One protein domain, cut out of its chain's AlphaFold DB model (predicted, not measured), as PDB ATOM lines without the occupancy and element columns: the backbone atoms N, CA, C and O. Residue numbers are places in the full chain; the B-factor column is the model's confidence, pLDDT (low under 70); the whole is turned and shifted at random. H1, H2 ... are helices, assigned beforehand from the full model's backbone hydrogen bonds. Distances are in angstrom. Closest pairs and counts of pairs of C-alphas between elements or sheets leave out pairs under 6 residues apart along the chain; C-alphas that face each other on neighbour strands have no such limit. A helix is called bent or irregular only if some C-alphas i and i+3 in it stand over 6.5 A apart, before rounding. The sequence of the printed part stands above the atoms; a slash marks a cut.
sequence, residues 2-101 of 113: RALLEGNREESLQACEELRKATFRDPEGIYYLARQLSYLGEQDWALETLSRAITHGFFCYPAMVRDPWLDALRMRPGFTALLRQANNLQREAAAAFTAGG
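This is residues 2 to 101 of the 113 residues of an uncharacterized protein of Acidobacteria bacterium (UniProt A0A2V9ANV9). A helical hairpin, H3 and H4, makes the core, with H2 packed beside H3 and the long H7 packed beside H4. Residues 94 to 101, of which 94 to 99 belong to H7, stick out as an arm, while the short H1 sits near the other end by H2; the short H5 packs on H7, and H6 packs crosswise on the end of H3. The printed part has 100 residues with seven named helices, H1 to H7 in order, and no named strand; the class is all helix. It is compact, with a radius of gyration of the C-alphas of 14.4 A, and spans 49 by 30 by 19 A.

H1, residues 2 to 5, and H2, residues 9 to 21, touch only at the corner by their link; their closest C-alphas, of Ala 3 and Ser 12, are 5.0 A apart. H2 and H3, residues 27 to 39, form a helical hairpin at a shallow tilt of 31 degrees; the closest C-alphas, of Cys 16 and Leu 33, are 6.6 A apart. H3 and H4, residues 43 to 55, form a second helical hairpin at a shallow tilt of 15 degrees; the closest C-alphas, of Ala 34 and Ala 46, are 4.5 A apart. H5, residues 61 to 66, touches residues 83 to 90 alone of H7, residues 77 to 99, opposite ways at a steep tilt of 45 degrees; the closest C-alphas, of Tyr 61 and Asn 87, are 5.4 A apart. H6, residues 68 to 73, touches H3 at residues 35 to 39 alone, only just about perpendicular at 71 degrees; the closest C-alphas, of Tyr 39 and Trp 69, are 5.1 A apart. H7 touches H4 with residues 78 to 86 alone, the same way at a shallow tilt of 15 degrees; the closest C-alphas, of Ile 54 and Ala 86, are 6.5 A apart. H3 and H7 are apart. In H2, H3, H4, H5 and H7 every O i to N i+4 pair is within hydrogen-bond range; in H6 0 of 2 are, beside 2 of 3 O i to N i+3 pairs, and H1 is too short for an O i to N i+4 pair.

H1 begins at C-alpha 2 (19.143, 42.334, -48.692). H2, H3 and H4 measure 18.6 A, 18.4 A and 18.3 A from first to last C-alpha. H6 is irregular, with C-alphas 69 and 72 7.4 A apart. H7 measures 33.1 A and ends at C-alpha 99 (19.272, 7.836, -22.445).

The two C-alphas farthest apart, of Glu 10 and Gly 101, are 49.7 A apart. The printed part has no cut, and the six links are tight. The mean pLDDT of the printed part is 94.5, and no printed residue is under 70.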
ATOM      1  N   ARG A   2      18.611  41.337 -47.721       87.81
ATOM      2  CA  ARG A   2      19.143  42.334 -48.692       87.81
ATOM      3  C   ARG A   2      18.975  43.797 -48.239       87.81
ATOM      4  O   ARG A   2      19.969  44.460 -47.978       87.81
ATOM      5  N   ALA A   3      17.732  44.244 -48.051       84.31
ATOM      6  CA  ALA A   3      17.418  45.614 -47.634       84.31
ATOM      7  C   ALA A   3      18.072  46.010 -46.294       84.31
ATOM      8  O   ALA A   3      18.499  47.145 -46.121       84.31
ATOM      9  N   LEU A   4      18.211  45.055 -45.363       85.50
ATOM     10  CA  LEU A   4      18.928  45.263 -44.101       85.50
ATOM     11  C   LEU A   4      20.401  45.619 -44.341       85.50
ATOM     12  O   LEU A   4      20.913  46.551 -43.732       85.50
ATOM     13  N   LEU A   5      21.070  44.865 -45.218       86.69
ATOM     14  CA  LEU A   5      22.484  45.054 -45.547       86.69
ATOM     15  C   LEU A   5      22.717  46.331 -46.361       86.69
ATOM     16  O   LEU A   5      23.755  46.966 -46.219       86.69
ATOM     17  N   GLU A   6      21.734  46.728 -47.169       90.31
ATOM     18  CA  GLU A   6      21.719  47.998 -47.903       90.31
ATOM     19  C   GLU A   6      21.391  49.205 -46.995       90.31
ATOM     20  O   GLU A   6      21.403  50.344 -47.453       90.31
ATOM     21  N   GLY A   7      21.096  48.983 -45.706       87.44
ATOM     22  CA  GLY A   7      20.728  50.037 -44.754       87.44
ATOM     23  C   GLY A   7      19.306  50.581 -44.935       87.44
ATOM     24  O   GLY A   7      18.911  51.514 -44.234       87.44
ATOM     25  N   ASN A   8      18.509  49.991 -45.829       91.94
ATOM     26  CA  ASN A   8      17.125  50.380 -46.062       91.94
ATOM     27  C   ASN A   8      16.210  49.796 -44.974       91.94
ATOM     28  O   ASN A   8      15.623  48.719 -45.117       91.94
ATOM     29  N   ARG A   9      16.114  50.515 -43.849       91.00
ATOM     30  CA  ARG A   9      15.329  50.113 -42.673       91.00
ATOM     31  C   ARG A   9      13.867  49.820 -43.011       91.00
ATOM     32  O   ARG A   9      13.342  48.808 -42.558       91.00
ATOM     33  N   GLU A  10      13.218  50.704 -43.761       90.94
ATOM     34  CA  GLU A  10      11.781  50.623 -44.035       90.94
ATOM     35  C   GLU A  10      11.443  49.382 -44.867       90.94
ATOM     36  O   GLU A  10      10.618  48.566 -44.457       90.94
ATOM     37  N   GLU A  11      12.171  49.161 -45.965       92.75
ATOM     38  CA  GLU A  11      12.010  47.959 -46.793       92.75
ATOM     39  C   GLU A  11      12.343  46.684 -46.000       92.75
ATOM     40  O   GLU A  11      11.685  45.652 -46.143       92.75
ATOM     41  N   SER A  12      13.338  46.749 -45.112       91.00
ATOM     42  CA  SER A  12      13.700  45.637 -44.233       91.00
ATOM     43  C   SER A  12      12.564  45.260 -43.275       91.00
ATOM     44  O   SER A  12      12.275  44.072 -43.115       91.00
ATOM     45  N   LEU A  13      11.899  46.251 -42.672       91.56
ATOM     46  CA  LEU A  13      10.741  46.045 -41.800       91.56
ATOM     47  C   LEU A  13       9.535  45.521 -42.574       91.56
ATOM     48  O   LEU A  13       8.888  44.579 -42.120       91.56
ATOM     49  N   GLN A  14       9.277  46.064 -43.763       92.06
ATOM     50  CA  GLN A  14       8.201  45.586 -44.624       92.06
ATOM     51  C   GLN A  14       8.406  44.111 -44.991       92.06
ATOM     52  O   GLN A  14       7.492  43.302 -44.845       92.06
ATOM     53  N   ALA A  15       9.625  43.725 -45.376       90.31
ATOM     54  CA  ALA A  15       9.956  42.331 -45.657       90.31
ATOM     55  C   ALA A  15       9.804  41.423 -44.421       90.31
ATOM     56  O   ALA A  15       9.366  40.278 -44.554       90.31
ATOM     57  N   CYS A  16      10.143  41.916 -43.223       90.44
ATOM     58  CA  CYS A  16       9.931  41.173 -41.977       90.44
ATOM     59  C   CYS A  16       8.445  40.931 -41.703       90.44
ATOM     60  O   CYS A  16       8.064  39.818 -41.343       90.44
ATOM     61  N   GLU A  17       7.609  41.951 -41.890       89.81
ATOM     62  CA  GLU A  17       6.171  41.852 -41.643       89.81
ATOM     63  C   GLU A  17       5.491  40.892 -42.626       89.81
ATOM     64  O   GLU A  17       4.683  40.055 -42.219       89.81
ATOM     65  N   GLU A  18       5.874  40.926 -43.903       89.81
ATOM     66  CA  GLU A  18       5.364  39.974 -44.894       89.81
ATOM     67  C   GLU A  18       5.772  38.530 -44.570       89.81
ATOM     68  O   GLU A  18       4.941  37.621 -44.625       89.81
ATOM     69  N   LEU A  19       7.016  38.307 -44.130       87.00
ATOM     70  CA  LEU A  19       7.458  36.978 -43.705       87.00
ATOM     71  C   LEU A  19       6.732  36.503 -42.436       87.00
ATOM     72  O   LEU A  19       6.452  35.313 -42.296       87.00
ATOM     73  N   ARG A  20       6.389  37.420 -41.524       84.19
ATOM     74  CA  ARG A  20       5.649  37.107 -40.294       84.19
ATOM     75  C   ARG A  20       4.210  36.665 -40.578       84.19
ATOM     76  O   ARG A  20       3.716  35.782 -39.872       84.19
ATOM     77  N   LYS A  21       3.565  37.270 -41.586       83.81
ATOM     78  CA  LYS A  21       2.218  36.919 -42.079       83.81
ATOM     79  C   LYS A  21       2.207  35.643 -42.916       83.81
ATOM     80  O   LYS A  21       1.195  34.942 -42.953       83.81
ATOM     81  N   ALA A  22       3.306  35.341 -43.601       82.81
ATOM     82  CA  ALA A  22       3.428  34.110 -44.362       82.81
ATOM     83  C   ALA A  22       3.306  32.883 -43.443       82.81
ATOM     84  O   ALA A  22       3.702  32.898 -42.275       82.81
ATOM     85  N   THR A  23       2.793  31.770 -43.982       76.88
ATOM     86  CA  THR A  23       2.814  30.472 -43.281       76.88
ATOM     87  C   THR A  23       4.220  29.878 -43.356       76.88
ATOM     88  O   THR A  23       4.462  28.855 -43.991       76.88
ATOM     89  N   PHE A  24       5.174  30.562 -42.736       77.75
ATOM     90  CA  PHE A  24       6.547  30.113 -42.627       77.75
ATOM     91  C   PHE A  24       6.678  29.254 -41.366       77.75
ATOM     92  O   PHE A  24       6.370  29.706 -40.263       77.75
ATOM     93  N   ARG A  25       7.046  27.980 -41.544       83.88
ATOM     94  CA  ARG A  25       7.071  26.974 -40.465       83.88
ATOM     95  C   ARG A  25       8.469  26.544 -40.047       83.88
ATOM     96  O   ARG A  25       8.590  25.876 -39.027       83.88
ATOM     97  N   ASP A  26       9.487  26.882 -40.830       92.81
ATOM     98  CA  ASP A  26      10.861  26.525 -40.501       92.81
ATOM     99  C   ASP A  26      11.319  27.323 -39.266       92.81
ATOM    100  O   ASP A  26      11.396  28.554 -39.322       92.81
ATOM    101  N   PRO A  27      11.599  26.659 -38.135       94.81
ATOM    102  CA  PRO A  27      11.922  27.353 -36.902       94.81
ATOM    103  C   PRO A  27      13.275  28.074 -36.979       94.81
ATOM    104  O   PRO A  27      13.447  29.087 -36.297       94.81
ATOM    105  N   GLU A  28      14.201  27.632 -37.839       95.50
ATOM    106  CA  GLU A  28      15.463  28.337 -38.066       95.50
ATOM    107  C   GLU A  28      15.220  29.669 -38.781       95.50
ATOM    108  O   GLU A  28      15.622  30.719 -38.281       95.50
ATOM    109  N   GLY A  29      14.491  29.696 -39.896       94.44
ATOM    110  CA  GLY A  29      14.180  30.962 -40.559       94.44
ATOM    111  C   GLY A  29      13.340  31.915 -39.689       94.44
ATOM    112  O   GLY A  29      13.559  33.128 -39.742       94.44
ATOM    113  N   ILE A  30      12.458  31.403 -38.814       96.00
ATOM    114  CA  ILE A  30      11.762  32.233 -37.807       96.00
ATOM    115  C   ILE A  30      12.775  32.837 -36.821       96.00
ATOM    116  O   ILE A  30      12.677  34.016 -36.480       96.00
ATOM    117  N   TYR A  31      13.787  32.077 -36.393       97.25
ATOM    118  CA  TYR A  31      14.871  32.609 -35.566       97.25
ATOM    119  C   TYR A  31      15.648  33.724 -36.283       97.25
ATOM    120  O   TYR A  31      15.881  34.783 -35.697       97.25
ATOM    121  N   TYR A  32      15.987  33.554 -37.563       95.38
ATOM    122  CA  TYR A  32      16.633  34.611 -38.351       95.38
ATOM    123  C   TYR A  32      15.762  35.866 -38.497       95.38
ATOM    124  O   TYR A  32      16.286  36.980 -38.438       95.38
ATOM    125  N   LEU A  33      14.441  35.712 -38.614       95.62
ATOM    126  CA  LEU A  33      13.508  36.838 -38.586       95.62
ATOM    127  C   LEU A  33      13.548  37.569 -37.234       95.62
ATOM    128  O   LEU A  33      13.635  38.797 -37.210       95.62
ATOM    129  N   ALA A  34      13.563  36.839 -36.115       96.81
ATOM    130  CA  ALA A  34      13.683  37.435 -34.783       96.81
ATOM    131  C   ALA A  34      14.989  38.232 -34.619       96.81
ATOM    132  O   ALA A  34      14.975  39.336 -34.070       96.81
ATOM    133  N   ARG A  35      16.108  37.715 -35.146       96.94
ATOM    134  CA  ARG A  35      17.394  38.432 -35.173       96.94
ATOM    135  C   ARG A  35      17.301  39.733 -35.960       96.94
ATOM    136  O   ARG A  35      17.774  40.762 -35.490       96.94
ATOM    137  N   GLN A  36      16.687  39.695 -37.143       96.00
ATOM    138  CA  GLN A  36      16.539  40.875 -37.994       96.00
ATOM    139  C   GLN A  36      15.662  41.941 -37.317       96.00
ATOM    140  O   GLN A  36      16.048  43.106 -37.288       96.00
ATOM    141  N   LEU A  37      14.542  41.547 -36.704       96.38
ATOM    142  CA  LEU A  37      13.672  42.447 -35.936       96.38
ATOM    143  C   LEU A  37      14.395  43.063 -34.732       96.38
ATOM    144  O   LEU A  37      14.305  44.269 -34.510       96.38
ATOM    145  N   SER A  38      15.160  42.259 -33.992       97.12
ATOM    146  CA  SER A  38      15.952  42.730 -32.853       97.12
ATOM    147  C   SER A  38      17.029  43.729 -33.278       97.12
ATOM    148  O   SER A  38      17.153  44.789 -32.668       97.12
ATOM    149  N   TYR A  39      17.763  43.440 -34.357       95.25
ATOM    150  CA  TYR A  39      18.759  44.356 -34.917       95.25
ATOM    151  C   TYR A  39      18.123  45.669 -35.394       95.25
ATOM    152  O   TYR A  39      18.685  46.748 -35.224       95.25
ATOM    153  N   LEU A  40      16.913  45.591 -35.950       94.19
ATOM    154  CA  LEU A  40      16.107  46.758 -36.290       94.19
ATOM    155  C   LEU A  40      15.506  47.438 -35.043       94.19
ATOM    156  O   LEU A  40      14.903  48.490 -35.174       94.19
ATOM    157  N   GLY A  41      15.669  46.929 -33.827       94.12
ATOM    158  CA  GLY A  41      15.135  47.560 -32.616       94.12
ATOM    159  C   GLY A  41      13.633  47.352 -32.391       94.12
ATOM    160  O   GLY A  41      13.086  47.921 -31.448       94.12
ATOM    161  N   GLU A  42      12.976  46.501 -33.182       96.06
ATOM    162  CA  GLU A  42      11.575  46.102 -32.984       96.06
ATOM    163  C   GLU A  42      11.488  45.018 -31.903       96.06
ATOM    164  O   GLU A  42      11.243  43.840 -32.168       96.06
ATOM    165  N   GLN A  43      11.773  45.407 -30.659       96.81
ATOM    166  CA  GLN A  43      12.039  44.468 -29.567       96.81
ATOM    167  C   GLN A  43      10.844  43.565 -29.236       96.81
ATOM    168  O   GLN A  43      11.030  42.375 -28.993       96.81
ATOM    169  N   ASP A  44       9.624  44.105 -29.231       96.69
ATOM    170  CA  ASP A  44       8.429  43.331 -28.871       96.69
ATOM    171  C   ASP A  44       8.114  42.274 -29.939       96.69
ATOM    172  O   ASP A  44       7.901  41.104 -29.616       96.69
ATOM    173  N   TRP A  45       8.199  42.649 -31.220       96.31
ATOM    174  CA  TRP A  45       8.040  41.710 -32.334       96.31
ATOM    175  C   TRP A  45       9.171  40.687 -32.394       96.31
ATOM    176  O   TRP A  45       8.933  39.517 -32.702       96.31
ATOM    177  N   ALA A  46      10.399  41.091 -32.070       97.69
ATOM    178  CA  ALA A  46      11.525  40.174 -31.987       97.69
ATOM    179  C   ALA A  46      11.318  39.119 -30.889       97.69
ATOM    180  O   ALA A  46      11.584  37.942 -31.127       97.69
ATOM    181  N   LEU A  47      10.800  39.508 -29.717       98.25
ATOM    182  CA  LEU A  47      10.487  38.582 -28.623       98.25
ATOM    183  C   LEU A  47       9.375  37.599 -28.997       98.25
ATOM    184  O   LEU A  47       9.531  36.397 -28.776       98.25
ATOM    185  N   GLU A  48       8.282  38.081 -29.590       97.00
ATOM    186  CA  GLU A  48       7.192  37.224 -30.074       97.00
ATOM    187  C   GLU A  48       7.710  36.213 -31.110       97.00
ATOM    188  O   GLU A  48       7.462  35.009 -31.015       97.00
ATOM    189  N   THR A  49       8.497  36.693 -32.073       96.94
ATOM    190  CA  THR A  49       9.055  35.861 -33.144       96.94
ATOM    191  C   THR A  49      10.056  34.841 -32.598       96.94
ATOM    192  O   THR A  49      10.012  33.672 -32.978       96.94
ATOM    193  N   LEU A  50      10.914  35.233 -31.653       97.88
ATOM    194  CA  LEU A  50      11.844  34.315 -30.993       97.88
ATOM    195  C   LEU A  50      11.100  33.238 -30.196       97.88
ATOM    196  O   LEU A  50      11.466  32.066 -30.254       97.88
ATOM    197  N   SER A  51      10.028  33.616 -29.494       97.56
ATOM    198  CA  SER A  51       9.172  32.657 -28.796       97.56
ATOM    199  C   SER A  51       8.578  31.635 -29.763       97.56
ATOM    200  O   SER A  51       8.567  30.445 -29.450       97.56
ATOM    201  N   ARG A  52       8.119  32.069 -30.944       95.81
ATOM    202  CA  ARG A  52       7.627  31.162 -31.993       95.81
ATOM    203  C   ARG A  52       8.721  30.205 -32.466       95.81
ATOM    204  O   ARG A  52       8.457  29.010 -32.545       95.81
ATOM    205  N   ALA A  53       9.935  30.694 -32.731       97.06
ATOM    206  CA  ALA A  53      11.058  29.846 -33.144       97.06
ATOM    207  C   ALA A  53      11.347  28.734 -32.120       97.06
ATOM    208  O   ALA A  53      11.451  27.565 -32.492       97.06
ATOM    209  N   ILE A  54      11.387  29.083 -30.826       97.81
ATOM    210  CA  ILE A  54      11.602  28.126 -29.729       97.81
ATOM    211  C   ILE A  54      10.477  27.090 -29.678       97.81
ATOM    212  O   ILE A  54      10.754  25.892 -29.641       97.81
ATOM    213  N   THR A  55       9.215  27.528 -29.722       95.50
ATOM    214  CA  THR A  55       8.047  26.630 -29.705       95.50
ATOM    215  C   THR A  55       8.025  25.676 -30.901       95.50
ATOM    216  O   THR A  55       7.586  24.538 -30.766       95.50
ATOM    217  N   HIS A  56       8.528  26.105 -32.061       94.12
ATOM    218  CA  HIS A  56       8.628  25.270 -33.258       94.12
ATOM    219  C   HIS A  56       9.901  24.404 -33.320       94.12
ATOM    220  O   HIS A  56      10.091  23.686 -34.298       94.12
ATOM    221  N   GLY A  57      10.744  24.418 -32.281       95.38
ATOM    222  CA  GLY A  57      11.863  23.484 -32.129       95.38
ATOM    223  C   GLY A  57      13.255  24.084 -32.332       95.38
ATOM    224  O   GLY A  57      14.241  23.368 -32.181       95.38
ATOM    225  N   PHE A  58      13.381  25.384 -32.614       97.25
ATOM    226  CA  PHE A  58      14.687  26.044 -32.637       97.25
ATOM    227  C   PHE A  58      15.044  26.533 -31.232       97.25
ATOM    228  O   PHE A  58      14.823  27.687 -30.877       97.25
ATOM    229  N   PHE A  59      15.589  25.639 -30.409       97.50
ATOM    230  CA  PHE A  59      16.049  25.925 -29.042       97.50
ATOM    231  C   PHE A  59      17.575  25.804 -28.902       97.50
ATOM    232  O   PHE A  59      18.085  25.377 -27.870       97.50
ATOM    233  N   CYS A  60      18.328  26.204 -29.936       96.94
ATOM    234  CA  CYS A  60      19.794  26.239 -29.930       96.94
ATOM    235  C   CYS A  60      20.332  27.315 -28.964       96.94
ATOM    236  O   CYS A  60      20.805  28.375 -29.379       96.94
ATOM    237  N   TYR A  61      20.272  27.047 -27.660       97.75
ATOM    238  CA  TYR A  61      20.573  28.003 -26.596       97.75
ATOM    239  C   TYR A  61      21.964  28.657 -26.721       97.75
ATOM    240  O   TYR A  61      22.031  29.886 -26.637       97.75
ATOM    241  N   PRO A  62      23.070  27.931 -27.004       97.12
ATOM    242  CA  PRO A  62      24.382  28.549 -27.193       97.12
ATOM    243  C   PRO A  62      24.415  29.603 -28.302       97.12
ATOM    244  O   PRO A  62      25.096  30.616 -28.147       97.12
ATOM    245  N   ALA A  63      23.677  29.385 -29.398       96.25
ATOM    246  CA  ALA A  63      23.582  30.354 -30.485       96.25
ATOM    247  C   ALA A  63      22.853  31.616 -30.005       96.25
ATOM    248  O   ALA A  63      23.401  32.709 -30.097       96.25
ATOM    249  N   MET A  64      21.689  31.461 -29.365       97.69
ATOM    250  CA  MET A  64      20.889  32.584 -28.850       97.69
ATOM    251  C   MET A  64      21.632  33.427 -27.801       97.69
ATOM    252  O   MET A  64      21.509  34.656 -27.748       97.69
ATOM    253  N   VAL A  65      22.425  32.785 -26.940       97.31
ATOM    254  CA  VAL A  65      23.222  33.478 -25.917       97.31
ATOM    255  C   VAL A  65      24.336  34.318 -26.537       97.31
ATOM    256  O   VAL A  65      24.628  35.389 -26.020       97.31
ATOM    257  N   ARG A  66      24.948  33.851 -27.630       97.38
ATOM    258  CA  ARG A  66      26.131  34.483 -28.237       97.38
ATOM    259  C   ARG A  66      25.812  35.405 -29.409       97.38
ATOM    260  O   ARG A  66      26.712  36.084 -29.887       97.38
ATOM    261  N   ASP A  67      24.573  35.411 -29.887       97.50
ATOM    262  CA  ASP A  67      24.186  36.172 -31.071       97.50
ATOM    263  C   ASP A  67      24.141  37.688 -30.804       97.50
ATOM    264  O   ASP A  67      23.257  38.147 -30.073       97.50
ATOM    265  N   PRO A  68      25.030  38.492 -31.412       97.12
ATOM    266  CA  PRO A  68      25.047  39.936 -31.190       97.12
ATOM    267  C   PRO A  68      23.803  40.638 -31.751       97.12
ATOM    268  O   PRO A  68      23.442  41.725 -31.308       97.12
ATOM    269  N   TRP A  69      23.079  40.034 -32.701       96.81
ATOM    270  CA  TRP A  69      21.862  40.649 -33.245       96.81
ATOM    271  C   TRP A  69      20.697  40.613 -32.253       96.81
ATOM    272  O   TRP A  69      19.701  41.303 -32.454       96.81
ATOM    273  N   LEU A  70      20.829  39.856 -31.161       97.94
ATOM    274  CA  LEU A  70      19.870  39.808 -30.058       97.94
ATOM    275  C   LEU A  70      20.243  40.748 -28.901       97.94
ATOM    276  O   LEU A  70      19.560  40.747 -27.876       97.94
ATOM    277  N   ASP A  71      21.292  41.567 -29.041       97.06
ATOM    278  CA  ASP A  71      21.790  42.397 -27.939       97.06
ATOM    279  C   ASP A  71      20.772  43.429 -27.443       97.06
ATOM    280  O   ASP A  71      20.654  43.650 -26.236       97.06
ATOM    281  N   ALA A  72      19.935  43.956 -28.343       96.62
ATOM    282  CA  ALA A  72      18.824  44.842 -27.990       96.62
ATOM    283  C   ALA A  72      17.805  44.191 -27.029       96.62
ATOM    284  O   ALA A  72      17.088  44.894 -26.317       96.62
ATOM    285  N   LEU A  73      17.741  42.854 -26.975       97.88
ATOM    286  CA  LEU A  73      16.815  42.109 -26.118       97.88
ATOM    287  C   LEU A  73      17.419  41.720 -24.765       97.88
ATOM    288  O   LEU A  73      16.676  41.303 -23.881       97.88
ATOM    289  N   ARG A  74      18.739  41.852 -24.561       95.94
ATOM    290  CA  ARG A  74      19.449  41.303 -23.382       95.94
ATOM    291  C   ARG A  74      18.895  41.821 -22.055       95.94
ATOM    292  O   ARG A  74      18.838  41.069 -21.087       95.94
ATOM    293  N   MET A  75      18.442  43.075 -22.034       94.44
ATOM    294  CA  MET A  75      17.859  43.730 -20.856       94.44
ATOM    295  C   MET A  75      16.353  43.481 -20.692       94.44
ATOM    296  O   MET A  75      15.759  43.923 -19.709       94.44
ATOM    297  N   ARG A  76      15.701  42.791 -21.637       97.38
ATOM    298  CA  ARG A  76      14.260  42.521 -21.586       97.38
ATOM    299  C   ARG A  76      13.995  41.262 -20.748       97.38
ATOM    300  O   ARG A  76      14.478  40.188 -21.107       97.38
ATOM    301  N   PRO A  77      13.147  41.326 -19.702       96.56
ATOM    302  CA  PRO A  77      12.813  40.151 -18.890       96.56
ATOM    303  C   PRO A  77      12.244  38.982 -19.709       96.56
ATOM    304  O   PRO A  77      12.549  37.821 -19.432       96.56
ATOM    305  N   GLY A  78      11.466  39.291 -20.755       97.44
ATOM    306  CA  GLY A  78      10.928  38.293 -21.684       97.44
ATOM    307  C   GLY A  78      12.024  37.494 -22.390       97.44
ATOM    308  O   GLY A  78      11.916  36.279 -22.514       97.44
ATOM    309  N   PHE A  79      13.134  38.136 -22.755       98.25
ATOM    310  CA  PHE A  79      14.264  37.450 -23.375       98.25
ATOM    311  C   PHE A  79      14.936  36.471 -22.409       98.25
ATOM    312  O   PHE A  79      15.216  35.328 -22.767       98.25
ATOM    313  N   THR A  80      15.133  36.874 -21.150       98.00
ATOM    314  CA  THR A  80      15.683  35.988 -20.114       98.00
ATOM    315  C   THR A  80      14.794  34.764 -19.871       98.00
ATOM    316  O   THR A  80      15.311  33.675 -19.612       98.00
ATOM    317  N   ALA A  81      13.469  34.922 -19.941       98.25
ATOM    318  CA  ALA A  81      12.527  33.809 -19.825       98.25
ATOM    319  C   ALA A  81      12.643  32.843 -21.017       98.25
ATOM    320  O   ALA A  81      12.769  31.636 -20.809       98.25
ATOM    321  N   LEU A  82      12.704  33.371 -22.245       98.50
ATOM    322  CA  LEU A  82      12.883  32.573 -23.461       98.50
ATOM    323  C   LEU A  82      14.213  31.807 -23.470       98.50
ATOM    324  O   LEU A  82      14.238  30.622 -23.788       98.50
ATOM    325  N   LEU A  83      15.314  32.434 -23.043       98.31
ATOM    326  CA  LEU A  83      16.608  31.756 -22.916       98.31
ATOM    327  C   LEU A  83      16.576  30.621 -21.885       98.31
ATOM    328  O   LEU A  83      17.165  29.565 -22.117       98.31
ATOM    329  N   ARG A  84      15.878  30.808 -20.757       98.38
ATOM    330  CA  ARG A  84      15.674  29.735 -19.771       98.38
ATOM    331  C   ARG A  84      14.876  28.575 -20.360       98.38
ATOM    332  O   ARG A  84      15.271  27.428 -20.170       98.38
ATOM    333  N   GLN A  85      13.805  28.867 -21.096       98.38
ATOM    334  CA  GLN A  85      13.017  27.850 -21.791       98.38
ATOM    335  C   GLN A  85      13.870  27.078 -22.808       98.38
ATOM    336  O   GLN A  85      13.895  25.851 -22.764       98.38
ATOM    337  N   ALA A  86      14.614  27.776 -23.670       98.44
ATOM    338  CA  ALA A  86      15.483  27.146 -24.663       98.44
ATOM    339  C   ALA A  86      16.563  26.263 -24.014       98.44
ATOM    340  O   ALA A  86      16.797  25.145 -24.464       98.44
ATOM    341  N   ASN A  87      17.179  26.723 -22.918       98.50
ATOM    342  CA  ASN A  87      18.160  25.930 -22.172       98.50
ATOM    343  C   ASN A  87      17.549  24.641 -21.601       98.50
ATOM    344  O   ASN A  87      18.164  23.581 -21.677       98.50
ATOM    345  N   ASN A  88      16.339  24.714 -21.041       98.44
ATOM    346  CA  ASN A  88      15.657  23.535 -20.510       98.44
ATOM    347  C   ASN A  88      15.344  22.524 -21.620       98.44
ATOM    348  O   ASN A  88      15.736  21.368 -21.496       98.44
ATOM    349  N   LEU A  89      14.754  22.977 -22.732       98.25
ATOM    350  CA  LEU A  89      14.457  22.127 -23.892       98.25
ATOM    351  C   LEU A  89      15.721  21.470 -24.463       98.25
ATOM    352  O   LEU A  89      15.729  20.275 -24.747       98.25
ATOM    353  N   GLN A  90      16.821  22.220 -24.574       97.69
ATOM    354  CA  GLN A  90      18.092  21.661 -25.028       97.69
ATOM    355  C   GLN A  90      18.620  20.581 -24.075       97.69
ATOM    356  O   GLN A  90      19.114  19.550 -24.530       97.69
ATOM    357  N   ARG A  91      18.538  20.804 -22.758       98.19
ATOM    358  CA  ARG A  91      18.971  19.818 -21.757       98.19
ATOM    359  C   ARG A  91      18.110  18.561 -21.795       98.19
ATOM    360  O   ARG A  91      18.657  17.469 -21.704       98.19
ATOM    361  N   GLU A  92      16.799  18.709 -21.956       98.12
ATOM    362  CA  GLU A  92      15.867  17.590 -22.122       98.12
ATOM    363  C   GLU A  92      16.191  16.782 -23.383       98.12
ATOM    364  O   GLU A  92      16.317  15.561 -23.309       98.12
ATOM    365  N   ALA A  93      16.424  17.452 -24.515       96.75
ATOM    366  CA  ALA A  93      16.823  16.798 -25.758       96.75
ATOM    367  C   ALA A  93      18.161  16.046 -25.616       96.75
ATOM    368  O   ALA A  93      18.274  14.899 -26.046       96.75
ATOM    369  N   ALA A  94      19.161  16.653 -24.970       96.19
ATOM    370  CA  ALA A  94      20.455  16.014 -24.720       96.19
ATOM    371  C   ALA A  94      20.341  14.803 -23.774       96.19
ATOM    372  O   ALA A  94      20.967  13.766 -24.004       96.19
ATOM    373  N   ALA A  95      19.513  14.910 -22.731       97.50
ATOM    374  CA  ALA A  95      19.243  13.806 -21.817       97.50
ATOM    375  C   ALA A  95      18.532  12.650 -22.531       97.50
ATOM    376  O   ALA A  95      18.932  11.501 -22.364       97.50
ATOM    377  N   ALA A  96      17.532  12.944 -23.368       97.06
ATOM    378  CA  ALA A  96      16.835  11.941 -24.170       97.06
ATOM    379  C   ALA A  96      17.775  11.248 -25.170       97.06
ATOM    380  O   ALA A  96      17.730  10.028 -25.305       97.06
ATOM    381  N   PHE A  97      18.663  12.008 -25.817       95.81
ATOM    382  CA  PHE A  97      19.691  11.463 -26.703       95.81
ATOM    383  C   PHE A  97      20.609  10.479 -25.966       95.81
ATOM    384  O   PHE A  97      20.769   9.344 -26.405       95.81
ATOM    385  N   THR A  98      21.139  10.880 -24.809       95.75
ATOM    386  CA  THR A  98      22.031  10.037 -23.990       95.75
ATOM    387  C   THR A  98      21.301   8.787 -23.483       95.75
ATOM    388  O   THR A  98      21.791   7.669 -23.617       95.75
ATOM    389  N   ALA A  99      20.086   8.946 -22.947       95.81
ATOM    390  CA  ALA A  99      19.272   7.836 -22.445       95.81
ATOM    391  C   ALA A  99      18.887   6.832 -23.547       95.81
ATOM    392  O   ALA A  99      18.722   5.647 -23.270       95.81
ATOM    393  N   GLY A 100      18.773   7.297 -24.794       95.19
ATOM    394  CA  GLY A 100      18.541   6.466 -25.973       95.19
ATOM    395  C   GLY A 100      19.793   5.783 -26.534       95.19
ATOM    396  O   GLY A 100      19.705   5.167 -27.593       95.19
ATOM    397  N   GLY A 101      20.953   5.899 -25.877       94.25
ATOM    398  CA  GLY A 101      22.220   5.371 -26.389       94.25
ATOM    399  C   GLY A 101      22.719   6.128 -27.621       94.25
ATOM    400  O   GLY A 101      23.287   5.527 -28.535       94.25
TER     401      GLY A 101